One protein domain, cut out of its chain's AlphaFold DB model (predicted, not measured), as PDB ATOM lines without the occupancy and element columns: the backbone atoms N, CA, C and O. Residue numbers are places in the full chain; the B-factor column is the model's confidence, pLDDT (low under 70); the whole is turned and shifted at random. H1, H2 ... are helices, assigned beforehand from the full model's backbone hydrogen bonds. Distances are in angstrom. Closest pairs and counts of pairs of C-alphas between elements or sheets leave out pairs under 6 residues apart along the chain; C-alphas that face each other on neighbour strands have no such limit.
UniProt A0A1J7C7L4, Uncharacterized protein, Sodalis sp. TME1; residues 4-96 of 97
ATOM      1  N   GLU A   4     113.400 279.297 281.788       68.19
ATOM      2  CA  GLU A   4     112.507 280.449 281.959       68.19
ATOM      3  C   GLU A   4     113.277 281.769 281.915       68.19
ATOM      4  O   GLU A   4     112.913 282.648 281.139       68.19
ATOM      5  N   THR A   5     114.386 281.874 282.653       64.50
ATOM      6  CA  THR A   5     115.272 283.046 282.646       64.50
ATOM      7  C   THR A   5     115.846 283.296 281.253       64.50
ATOM      8  O   THR A   5     115.887 284.430 280.791       64.50
ATOM      9  N   GLU A   6     116.230 282.240 280.540       63.75
ATOM     10  CA  GLU A   6     116.739 282.342 279.171       63.75
ATOM     11  C   GLU A   6     115.677 282.865 278.189       63.75
ATOM     12  O   GLU A   6     115.940 283.751 277.375       63.75
ATOM     13  N   ASN A   7     114.442 282.374 278.308       69.69
ATOM     14  CA  ASN A   7     113.321 282.833 277.492       69.69
ATOM     15  C   ASN A   7     112.905 284.270 277.797       69.69
ATOM     16  O   ASN A   7     112.477 284.983 276.890       69.69
ATOM     17  N   GLU A   8     112.996 284.692 279.052       67.75
ATOM     18  CA  GLU A   8     112.650 286.045 279.478       67.75
ATOM     19  C   GLU A   8     113.685 287.058 278.981       67.75
ATOM     20  O   GLU A   8     113.321 288.086 278.407       67.75
ATOM     21  N   ILE A   9     114.969 286.705 279.069       66.94
ATOM     22  CA  ILE A   9     116.070 287.478 278.493       66.94
ATOM     23  C   ILE A   9     115.915 287.567 276.965       66.94
ATOM     24  O   ILE A   9     115.933 288.666 276.410       66.94
ATOM     25  N   ARG A  10     115.671 286.442 276.278       68.81
ATOM     26  CA  ARG A  10     115.445 286.419 274.824       68.81
ATOM     27  C   ARG A  10     114.254 287.283 274.406       68.81
ATOM     28  O   ARG A  10     114.398 288.115 273.520       68.81
ATOM     29  N   ARG A  11     113.104 287.152 275.078       70.94
ATOM     30  CA  ARG A  11     111.911 287.981 274.812       70.94
ATOM     31  C   ARG A  11     112.158 289.466 275.035       70.94
ATOM     32  O   ARG A  11     111.479 290.279 274.419       70.94
ATOM     33  N   THR A  12     113.061 289.812 275.944       65.31
ATOM     34  CA  THR A  12     113.393 291.204 276.246       65.31
ATOM     35  C   THR A  12     114.317 291.791 275.182       65.31
ATOM     36  O   THR A  12     114.105 292.922 274.758       65.31
ATOM     37  N   VAL A  13     115.266 291.001 274.672       64.38
ATOM     38  CA  VAL A  13     116.129 291.390 273.544       64.38
ATOM     39  C   VAL A  13     115.346 291.452 272.227       64.38
ATOM     40  O   VAL A  13     115.476 292.416 271.487       64.38
ATOM     41  N   GLU A  14     114.458 290.492 271.955       65.00
ATOM     42  CA  GLU A  14     113.604 290.490 270.752       65.00
ATOM     43  C   GLU A  14     112.586 291.647 270.718       65.00
ATOM     44  O   GLU A  14     112.023 291.943 269.666       65.00
ATOM     45  N   LYS A  15     112.326 292.293 271.861       66.88
ATOM     46  CA  LYS A  15     111.401 293.429 271.999       66.88
ATOM     47  C   LYS A  15     112.110 294.772 272.164       66.88
ATOM     48  O   LYS A  15     111.466 295.722 272.611       66.88
ATOM     49  N   PHE A  16     113.401 294.853 271.841       66.38
ATOM     50  CA  PHE A  16     114.125 296.118 271.899       66.38
ATOM     51  C   PHE A  16     113.393 297.181 271.076       66.38
ATOM     52  O   PHE A  16     113.124 297.002 269.889       66.38
ATOM     53  N   THR A  17     112.997 298.257 271.746       73.31
ATOM     54  CA  THR A  17     112.303 299.379 271.109       73.31
ATOM     55  C   THR A  17     113.314 300.315 270.442       73.31
ATOM     56  O   THR A  17     114.462 300.380 270.894       73.31
ATOM     57  N   PRO A  18     112.919 301.076 269.406       67.62
ATOM     58  CA  PRO A  18     113.798 302.063 268.775       67.62
ATOM     59  C   PRO A  18     114.423 303.056 269.772       67.62
ATOM     60  O   PRO A  18     115.599 303.391 269.661       67.62
ATOM     61  N   GLU A  19     113.681 303.473 270.802       70.44
ATOM     62  CA  GLU A  19     114.170 304.379 271.849       70.44
ATOM     63  C   GLU A  19     115.261 303.738 272.731       70.44
ATOM     64  O   GLU A  19     116.180 304.412 273.215       70.44
ATOM     65  N   GLN A  20     115.179 302.422 272.943       69.38
ATOM     66  CA  GLN A  20     116.204 301.659 273.653       69.38
ATOM     67  C   GLN A  20     117.447 301.448 272.788       69.38
ATOM     68  O   GLN A  20     118.555 301.521 273.317       69.38
ATOM     69  N   GLU A  21     117.292 301.238 271.478       69.19
ATOM     70  CA  GLU A  21     118.425 301.193 270.546       69.19
ATOM     71  C   GLU A  21     119.189 302.521 270.535       69.19
ATOM     72  O   GLU A  21     120.416 302.523 270.638       69.19
ATOM     73  N   GLU A  22     118.480 303.652 270.492       67.12
ATOM     74  CA  GLU A  22     119.095 304.982 270.519       67.12
ATOM     75  C   GLU A  22     119.830 305.245 271.846       67.12
ATOM     76  O   GLU A  22     120.961 305.734 271.860       67.12
ATOM     77  N   SER A  23     119.231 304.855 272.976       72.00
ATOM     78  CA  SER A  23     119.872 304.973 274.294       72.00
ATOM     79  C   SER A  23     121.124 304.096 274.405       72.00
ATOM     80  O   SER A  23     122.152 304.537 274.917       72.00
ATOM     81  N   LEU A  24     121.067 302.867 273.883       69.44
ATOM     82  CA  LEU A  24     122.195 301.939 273.868       69.44
ATOM     83  C   LEU A  24     123.345 302.454 272.998       69.44
ATOM     84  O   LEU A  24     124.507 302.333 273.382       69.44
ATOM     85  N   ALA A  25     123.031 303.063 271.855       65.75
ATOM     86  CA  ALA A  25     124.035 303.609 270.953       65.75
ATOM     87  C   ALA A  25     124.800 304.802 271.550       65.75
ATOM     88  O   ALA A  25     125.963 305.005 271.216       65.75
ATOM     89  N   ARG A  26     124.176 305.567 272.454       67.75
ATOM     90  CA  ARG A  26     124.842 306.648 273.206       67.75
ATOM     91  C   ARG A  26     125.739 306.126 274.326       67.75
ATOM     92  O   ARG A  26     126.713 306.775 274.691       67.75
ATOM     93  N   GLU A  27     125.404 304.967 274.881       65.56
ATOM     94  CA  GLU A  27     126.136 304.349 275.987       65.56
ATOM     95  C   GLU A  27     127.344 303.526 275.522       65.56
ATOM     96  O   GLU A  27     128.321 303.385 276.268       65.56
ATOM     97  N   VAL A  28     127.282 302.966 274.312       67.25
ATOM     98  CA  VAL A  28     128.311 302.090 273.748       67.25
ATOM     99  C   VAL A  28     129.151 302.847 272.725       67.25
ATOM    100  O   VAL A  28     128.696 303.164 271.628       67.25
ATOM    101  N   GLU A  29     130.422 303.073 273.052       67.00
ATOM    102  CA  GLU A  29     131.378 303.610 272.087       67.00
ATOM    103  C   GLU A  29     131.748 302.550 271.040       67.00
ATOM    104  O   GLU A  29     131.905 301.359 271.344       67.00
ATOM    105  N   TRP A  30     131.925 302.988 269.790       61.53
ATOM    106  CA  TRP A  30     132.432 302.132 268.720       61.53
ATOM    107  C   TRP A  30     133.844 301.650 269.065       61.53
ATOM    108  O   TRP A  30     134.811 302.395 268.916       61.53
ATOM    109  N   SER A  31     133.974 300.385 269.459       58.81
ATOM    110  CA  SER A  31     135.257 299.686 269.466       58.81
ATOM    111  C   SER A  31     135.334 298.818 268.211       58.81
ATOM    112  O   SER A  31     134.309 298.374 267.692       58.81
ATOM    113  N   ASN A  32     136.531 298.606 267.664       56.41
ATOM    114  CA  ASN A  32     136.735 297.773 266.475       56.41
ATOM    115  C   ASN A  32     136.533 296.278 266.799       56.41
ATOM    116  O   ASN A  32     137.465 295.490 266.694       56.41
ATOM    117  N   ASN A  33     135.302 295.897 267.152       56.38
ATOM    118  CA  ASN A  33     134.875 294.547 267.518       56.38
ATOM    119  C   ASN A  33     135.504 293.983 268.810       56.38
ATOM    120  O   ASN A  33     135.652 292.771 268.941       56.38
ATOM    121  N   GLU A  34     135.846 294.832 269.780       65.25
ATOM    122  CA  GLU A  34     136.484 294.419 271.043       65.25
ATOM    123  C   GLU A  34     135.584 294.666 272.263       65.25
ATOM    124  O   GLU A  34     136.041 295.090 273.323       65.25
ATOM    125  N   TRP A  35     134.272 294.453 272.140       82.38
ATOM    126  CA  TRP A  35     133.402 294.529 273.313       82.38
ATOM    127  C   TRP A  35     133.489 293.233 274.120       82.38
ATOM    128  O   TRP A  35     133.085 292.168 273.651       82.38
ATOM    129  N   SER A  36     134.002 293.325 275.349       85.00
ATOM    130  CA  SER A  36     133.965 292.201 276.284       85.00
ATOM    131  C   SER A  36     132.533 291.913 276.735       85.00
ATOM    132  O   SER A  36     131.661 292.787 276.715       85.00
ATOM    133  N   TYR A  37     132.278 290.686 277.182       84.75
ATOM    134  CA  TYR A  37     130.948 290.285 277.645       84.75
ATOM    135  C   TYR A  37     130.528 291.076 278.885       84.75
ATOM    136  O   TYR A  37     129.370 291.467 279.006       84.75
ATOM    137  N   GLU A  38     131.475 291.371 279.775       86.62
ATOM    138  CA  GLU A  38     131.266 292.205 280.957       86.62
ATOM    139  C   GLU A  38     130.845 293.621 280.563       86.62
ATOM    140  O   GLU A  38     129.888 294.163 281.115       86.62
ATOM    141  N   TYR A  39     131.515 294.195 279.561       85.31
ATOM    142  CA  TYR A  39     131.195 295.524 279.058       85.31
ATOM    143  C   TYR A  39     129.789 295.567 278.442       85.31
ATOM    144  O   TYR A  39     128.987 296.438 278.784       85.31
ATOM    145  N   LEU A  40     129.449 294.593 277.590       85.81
ATOM    146  CA  LEU A  40     128.119 294.505 276.977       85.81
ATOM    147  C   LEU A  40     127.019 294.298 278.023       85.81
ATOM    148  O   LEU A  40     125.984 294.960 277.961       85.81
ATOM    149  N   ALA A  41     127.240 293.424 279.005       86.88
ATOM    150  CA  ALA A  41     126.279 293.158 280.070       86.88
ATOM    151  C   ALA A  41     126.013 294.398 280.932       86.88
ATOM    152  O   ALA A  41     124.857 294.682 281.249       86.88
ATOM    153  N   GLN A  42     127.059 295.160 281.267       86.19
ATOM    154  CA  GLN A  42     126.931 296.405 282.021       86.19
ATOM    155  C   GLN A  42     126.095 297.435 281.253       86.19
ATOM    156  O   GLN A  42     125.177 298.042 281.807       86.19
ATOM    157  N   LYS A  43     126.384 297.608 279.960       85.00
ATOM    158  CA  LYS A  43     125.704 298.588 279.105       85.00
ATOM    159  C   LYS A  43     124.255 298.208 278.829       85.00
ATOM    160  O   LYS A  43     123.371 299.056 278.895       85.00
ATOM    161  N   LEU A  44     123.981 296.922 278.628       83.12
ATOM    162  CA  LEU A  44     122.619 296.419 278.466       83.12
ATOM    163  C   LEU A  44     121.790 296.526 279.742       83.12
ATOM    164  O   LEU A  44     120.616 296.871 279.659       83.12
ATOM    165  N   ALA A  45     122.378 296.285 280.916       84.56
ATOM    166  CA  ALA A  45     121.675 296.436 282.189       84.56
ATOM    167  C   ALA A  45     121.237 297.888 282.461       84.56
ATOM    168  O   ALA A  45     120.242 298.106 283.149       84.56
ATOM    169  N   ALA A  46     121.948 298.876 281.906       82.12
ATOM    170  CA  ALA A  46     121.562 300.284 281.996       82.12
ATOM    171  C   ALA A  46     120.334 300.628 281.128       82.12
ATOM    172  O   ALA A  46     119.600 301.559 281.448       82.12
ATOM    173  N   VAL A  47     120.094 299.867 280.053       77.94
ATOM    174  CA  VAL A  47     119.023 300.119 279.070       77.94
ATOM    175  C   VAL A  47     117.808 299.205 279.289       77.94
ATOM    176  O   VAL A  47     116.659 299.608 279.087       77.94
ATOM    177  N   ILE A  48     118.035 297.969 279.736       76.50
ATOM    178  CA  ILE A  48     116.996 296.975 280.004       76.50
ATOM    179  C   ILE A  48     116.588 297.044 281.476       76.50
ATOM    180  O   ILE A  48     117.148 296.366 282.340       76.50
ATOM    181  N   SER A  49     115.543 297.819 281.766       66.38
ATOM    182  CA  SER A  49     114.896 297.796 283.081       66.38
ATOM    183  C   SER A  49     114.348 296.393 283.380       66.38
ATOM    184  O   SER A  49     113.398 295.948 282.741       66.38
ATOM    185  N   GLY A  50     114.922 295.710 284.376       69.62
ATOM    186  CA  GLY A  50     114.450 294.405 284.866       69.62
ATOM    187  C   GLY A  50     115.420 293.236 284.668       69.62
ATOM    188  O   GLY A  50     115.219 292.192 285.281       69.62
ATOM    189  N   CYS A  51     116.503 293.406 283.901       73.06
ATOM    190  CA  CYS A  51     117.578 292.415 283.790       73.06
ATOM    191  C   CYS A  51     118.860 292.942 284.443       73.06
ATOM    192  O   CYS A  51     119.426 293.940 284.013       73.06
ATOM    193  N   GLY A  52     119.335 292.263 285.490       81.31
ATOM    194  CA  GLY A  52     120.593 292.626 286.143       81.31
ATOM    195  C   GLY A  52     121.817 292.220 285.317       81.31
ATOM    196  O   GLY A  52     121.824 291.155 284.699       81.31
ATOM    197  N   GLU A  53     122.885 293.016 285.397       87.00
ATOM    198  CA  GLU A  53     124.182 292.784 284.733       87.00
ATOM    199  C   GLU A  53     124.672 291.335 284.872       87.00
ATOM    200  O   GLU A  53     125.022 290.692 283.888       87.00
ATOM    201  N   LYS A  54     124.619 290.768 286.086       86.56
ATOM    202  CA  LYS A  54     125.067 289.389 286.344       86.56
ATOM    203  C   LYS A  54     124.268 288.340 285.572       86.56
ATOM    204  O   LYS A  54     124.847 287.347 285.146       86.56
ATOM    205  N   ALA A  55     122.958 288.533 285.417       84.75
ATOM    206  CA  ALA A  55     122.107 287.599 284.681       84.75
ATOM    207  C   ALA A  55     122.398 287.670 283.177       84.75
ATOM    208  O   ALA A  55     122.498 286.634 282.525       84.75
ATOM    209  N   LEU A  56     122.612 288.881 282.658       85.50
ATOM    210  CA  LEU A  56     123.001 289.120 281.269       85.50
ATOM    211  C   LEU A  56     124.382 288.531 280.958       85.50
ATOM    212  O   LEU A  56     124.526 287.822 279.967       85.50
ATOM    213  N   LEU A  57     125.367 288.744 281.834       89.94
ATOM    214  CA  LEU A  57     126.705 288.169 281.690       89.94
ATOM    215  C   LEU A  57     126.658 286.635 281.684       89.94
ATOM    216  O   LEU A  57     127.226 286.000 280.799       89.94
ATOM    217  N   LEU A  58     125.929 286.036 282.633       88.44
ATOM    218  CA  LEU A  58     125.723 284.587 282.681       88.44
ATOM    219  C   LEU A  58     125.024 284.060 281.423       88.44
ATOM    220  O   LEU A  58     125.365 282.973 280.967       88.44
ATOM    221  N   ALA A  59     124.058 284.791 280.868       84.50
ATOM    222  CA  ALA A  59     123.383 284.388 279.639       84.50
ATOM    223  C   ALA A  59     124.340 284.409 278.437       84.50
ATOM    224  O   ALA A  59     124.391 283.429 277.700       84.50
ATOM    225  N   MET A  60     125.155 285.458 278.288       86.94
ATOM    226  CA  MET A  60     126.146 285.560 277.205       86.94
ATOM    227  C   MET A  60     127.255 284.510 277.317       86.94
ATOM    228  O   MET A  60     127.704 283.988 276.306       86.94
ATOM    229  N   GLN A  61     127.688 284.174 278.536       86.81
ATOM    230  CA  GLN A  61     128.729 283.167 278.766       86.81
ATOM    231  C   GLN A  61     128.248 281.726 278.545       86.81
ATOM    232  O   GLN A  61     129.070 280.849 278.297       86.81
ATOM    233  N   ASN A  62     126.943 281.462 278.687       87.38
ATOM    234  CA  ASN A  62     126.383 280.108 278.601       87.38
ATOM    235  C   ASN A  62     125.616 279.830 277.298       87.38
ATOM    236  O   ASN A  62     125.272 278.675 277.055       87.38
ATOM    237  N   ASN A  63     125.308 280.853 276.496       84.69
ATOM    238  CA  ASN A  63     124.577 280.707 275.242       84.69
ATOM    239  C   ASN A  63     125.196 281.592 274.142       84.69
ATOM    240  O   ASN A  63     125.015 282.812 274.119       84.69
ATOM    241  N   ASP A  64     125.877 280.942 273.195       80.25
ATOM    242  CA  ASP A  64     126.534 281.597 272.060       80.25
ATOM    243  C   ASP A  64     125.537 282.273 271.104       80.25
ATOM    244  O   ASP A  64     125.818 283.354 270.588       80.25
ATOM    245  N   GLU A  65     124.353 281.690 270.881       78.81
ATOM    246  CA  GLU A  65     123.310 282.307 270.045       78.81
ATOM    247  C   GLU A  65     122.803 283.609 270.672       78.81
ATOM    248  O   GLU A  65     122.597 284.606 269.975       78.81
ATOM    249  N   PHE A  66     122.655 283.620 271.998       80.44
ATOM    250  CA  PHE A  66     122.286 284.817 272.740       80.44
ATOM    251  C   PHE A  66     123.367 285.898 272.639       80.44
ATOM    252  O   PHE A  66     123.045 287.062 272.392       80.44
ATOM    253  N   MET A  67     124.645 285.521 272.762       82.31
ATOM    254  CA  MET A  67     125.765 286.445 272.567       82.31
ATOM    255  C   MET A  67     125.737 287.053 271.159       82.31
ATOM    256  O   MET A  67     125.781 288.272 271.020       82.31
ATOM    257  N   ILE A  68     125.592 286.228 270.118       81.31
ATOM    258  CA  ILE A  68     125.540 286.692 268.723       81.31
ATOM    259  C   ILE A  68     124.373 287.666 268.511       81.31
ATOM    260  O   ILE A  68     124.541 288.693 267.849       81.31
ATOM    261  N   ALA A  69     123.202 287.380 269.085       81.38
ATOM    262  CA  ALA A  69     122.045 288.269 269.009       81.38
ATOM    263  C   ALA A  69     122.324 289.627 269.675       81.38
ATOM    264  O   ALA A  69     122.097 290.672 269.062       81.38
ATOM    265  N   VAL A  70     122.887 289.614 270.889       83.56
ATOM    266  CA  VAL A  70     123.315 290.821 271.609       83.56
ATOM    267  C   VAL A  70     124.330 291.621 270.794       83.56
ATOM    268  O   VAL A  70     124.175 292.830 270.628       83.56
ATOM    269  N   TYR A  71     125.346 290.951 270.257       82.62
ATOM    270  CA  TYR A  71     126.402 291.587 269.484       82.62
ATOM    271  C   TYR A  71     125.852 292.275 268.233       82.62
ATOM    272  O   TYR A  71     126.172 293.432 267.967       82.62
ATOM    273  N   ASN A  72     124.987 291.590 267.481       81.81
ATOM    274  CA  ASN A  72     124.374 292.142 266.276       81.81
ATOM    275  C   ASN A  72     123.495 293.355 266.584       81.81
ATOM    276  O   ASN A  72     123.564 294.352 265.867       81.81
ATOM    277  N   MET A  73     122.712 293.290 267.661       83.06
ATOM    278  CA  MET A  73     121.866 294.395 268.106       83.06
ATOM    279  C   MET A  73     122.704 295.623 268.485       83.06
ATOM    280  O   MET A  73     122.462 296.715 267.977       83.06
ATOM    281  N   VAL A  74     123.738 295.444 269.316       81.75
ATOM    282  CA  VAL A  74     124.645 296.530 269.721       81.75
ATOM    283  C   VAL A  74     125.369 297.103 268.500       81.75
ATOM    284  O   VAL A  74     125.379 298.313 268.298       81.75
ATOM    285  N   ALA A  75     125.913 296.251 267.628       79.19
ATOM    286  CA  ALA A  75     126.587 296.691 266.411       79.19
ATOM    287  C   ALA A  75     125.659 297.491 265.485       79.19
ATOM    288  O   ALA A  75     126.095 298.474 264.883       79.19
ATOM    289  N   GLN A  76     124.390 297.092 265.366       78.25
ATOM    290  CA  GLN A  76     123.401 297.825 264.581       78.25
ATOM    291  C   GLN A  76     123.073 299.181 265.215       78.25
ATOM    292  O   GLN A  76     123.075 300.187 264.505       78.25
ATOM    293  N   ALA A  77     122.869 299.229 266.533       77.44
ATOM    294  CA  ALA A  77     122.585 300.460 267.265       77.44
ATOM    295  C   ALA A  77     123.710 301.498 267.087       77.44
ATOM    296  O   ALA A  77     123.455 302.631 266.677       77.44
ATOM    297  N   VAL A  78     124.975 301.100 267.278       75.06
ATOM    298  CA  VAL A  78     126.121 302.015 267.116       75.06
ATOM    299  C   VAL A  78     126.303 302.441 265.646       75.06
ATOM    300  O   VAL A  78     126.639 303.596 265.373       75.06
ATOM    301  N   LYS A  79     126.045 301.555 264.667       75.56
ATOM    302  CA  LYS A  79     126.044 301.927 263.234       75.56
ATOM    303  C   LYS A  79     124.978 302.975 262.917       75.56
ATOM    304  O   LYS A  79     125.282 303.932 262.206       75.56
ATOM    305  N   ASN A  80     123.763 302.793 263.430       73.31
ATOM    306  CA  ASN A  80     122.653 303.719 263.219       73.31
ATOM    307  C   ASN A  80     122.985 305.100 263.792       73.31
ATOM    308  O   ASN A  80     122.847 306.091 263.080       73.31
ATOM    309  N   GLN A  81     123.516 305.168 265.016       70.00
ATOM    310  CA  GLN A  81     123.921 306.439 265.619       70.00
ATOM    311  C   GLN A  81     125.012 307.144 264.810       70.00
ATOM    312  O   GLN A  81     124.890 308.329 264.535       70.00
ATOM    313  N   ARG A  82     126.028 306.422 264.324       70.25
ATOM    314  CA  ARG A  82     127.047 307.014 263.440       70.25
ATOM    315  C   ARG A  82     126.472 307.569 262.141       70.25
ATOM    316  O   ARG A  82     126.930 308.605 261.669       70.25
ATOM    317  N   ALA A  83     125.518 306.865 261.533       68.81
ATOM    318  CA  ALA A  83     124.859 307.346 260.324       68.81
ATOM    319  C   ALA A  83     124.063 308.630 260.603       68.81
ATOM    320  O   ALA A  83     124.124 309.568 259.813       68.81
ATOM    321  N   ILE A  84     123.381 308.689 261.749       67.12
ATOM    322  CA  ILE A  84     122.678 309.880 262.231       67.12
ATOM    323  C   ILE A  84     123.663 311.036 262.466       67.12
ATOM    324  O   ILE A  84     123.461 312.125 261.934       67.12
ATOM    325  N   ASP A  85     124.767 310.794 263.175       67.88
ATOM    326  CA  ASP A  85     125.792 311.806 263.440       67.88
ATOM    327  C   ASP A  85     126.384 312.365 262.135       67.88
ATOM    328  O   ASP A  85     126.597 313.569 262.027       67.88
ATOM    329  N   MET A  86     126.606 311.521 261.116       64.12
ATOM    330  CA  MET A  86     127.081 311.958 259.794       64.12
ATOM    331  C   MET A  86     126.060 312.812 259.033       64.12
ATOM    332  O   MET A  86     126.462 313.748 258.344       64.12
ATOM    333  N   LEU A  87     124.761 312.510 259.144       63.59
ATOM    334  CA  LEU A  87     123.703 313.322 258.535       63.59
ATOM    335  C   LEU A  87     123.661 314.721 259.164       63.59
ATOM    336  O   LEU A  87     123.672 315.714 258.439       63.59
ATOM    337  N   TYR A  88     123.717 314.807 260.496       58.28
ATOM    338  CA  TYR A  88     123.736 316.089 261.208       58.28
ATOM    339  C   TYR A  88     125.042 316.871 261.017       58.28
ATOM    340  O   TYR A  88     125.021 318.100 260.965       58.28
ATOM    341  N   TYR A  89     126.179 316.190 260.839       54.22
ATOM    342  CA  TYR A  89     127.435 316.856 260.480       54.22
ATOM    343  C   TYR A  89     127.335 317.568 259.124       54.22
ATOM    344  O   TYR A  89     127.918 318.637 258.945       54.22
ATOM    345  N   HIS A  90     126.578 317.012 258.172       49.56
ATOM    346  CA  HIS A  90     126.380 317.631 256.864       49.56
ATOM    347  C   HIS A  90     125.510 318.897 256.927       49.56
ATOM    348  O   HIS A  90     125.848 319.878 256.270       49.56
ATOM    349  N   GLU A  91     124.469 318.922 257.766       48.09
ATOM    350  CA  GLU A  91     123.615 320.109 257.953       48.09
ATOM    351  C   GLU A  91     124.382 321.294 258.566       48.09
ATOM    352  O   GLU A  91     124.147 322.443 258.199       48.09
ATOM    353  N   THR A  92     125.368 321.037 259.433       47.69
ATOM    354  CA  THR A  92     126.175 322.113 260.040       47.69
ATOM    355  C   THR A  92     127.152 322.812 259.087       47.69
ATOM    356  O   THR A  92     127.643 323.885 259.427       47.69
ATOM    357  N   PHE A  93     127.440 322.256 257.903       46.22
ATOM    358  CA  PHE A  93     128.255 322.945 256.889       46.22
ATOM    359  C   PHE A  93     127.420 323.807 255.933       46.22
ATOM    360  O   PHE A  93     127.927 324.823 255.460       46.22
ATOM    361  N   ASP A  94     126.155 323.455 255.689       44.09
ATOM    362  CA  ASP A  94     125.274 324.231 254.805       44.09
ATOM    363  C   ASP A  94     124.791 325.549 255.447       44.09
ATOM    364  O   ASP A  94     124.420 326.477 254.733       44.09
ATOM    365  N   GLU A  95     124.863 325.694 256.776       44.22
ATOM    366  CA  GLU A  95     124.569 326.965 257.467       44.22
ATOM    367  C   GLU A  95     125.748 327.964 257.501       44.22
ATOM    368  O   GLU A  95     125.586 329.080 257.997       44.22
ATOM    369  N   VAL A  96     126.931 327.610 256.972       47.34
ATOM    370  CA  VAL A  96     128.139 328.474 257.011       47.34
ATOM    371  C   VAL A  96     128.649 328.868 255.611       47.34
ATOM    372  O   VAL A  96     129.793 329.306 255.475       47.34
TER     373      VAL A  96
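This is residues 4 to 96 of the 97 residues of an uncharacterized protein of Sodalis sp. TME1 (UniProt A0A1J7C7L4). Four short helices, H1 to H4, make a compact body along the first part of one long helix, H5, whose residues 83 to 94 stick out free. H2 crosses H5; H3 and H4 form a hairpin. The 93 printed residues, all helix by class, have five named helices, H1 to H5 in order. The whole is only just loose, close to compact, with a radius of gyration of the C-alphas of 14.9 A and spans of 56 by 25 by 19 A.

H5, residues 64 to 94, touches H2, residues 18 to 27, about perpendicular at 84 degrees; closest C-alphas Ala 25 and Val 78, 4.6 A. H3, residues 37 to 47, and H4, residues 53 to 62, touch as a hairpin; closest C-alphas Ala 45 and Glu 53, 5.1 A. H1, residues 4 to 13, is close but not clearly touching H5; closest C-alphas Arg 10 and Phe 66, 7.3 A. Every O i to N i+4 pair is within hydrogen-bond range in H1, H2 and H4, 6 of 7 in H3, 25 of 27 in H5.

H5 runs 46.0 A, from C-alpha 64 at (126.534, 281.597, 272.060) to C-alpha 94 at (125.274, 324.231, 254.805).

The printed part has no cut and no long link. Low pLDDT, under 70, includes residues 83 to 96.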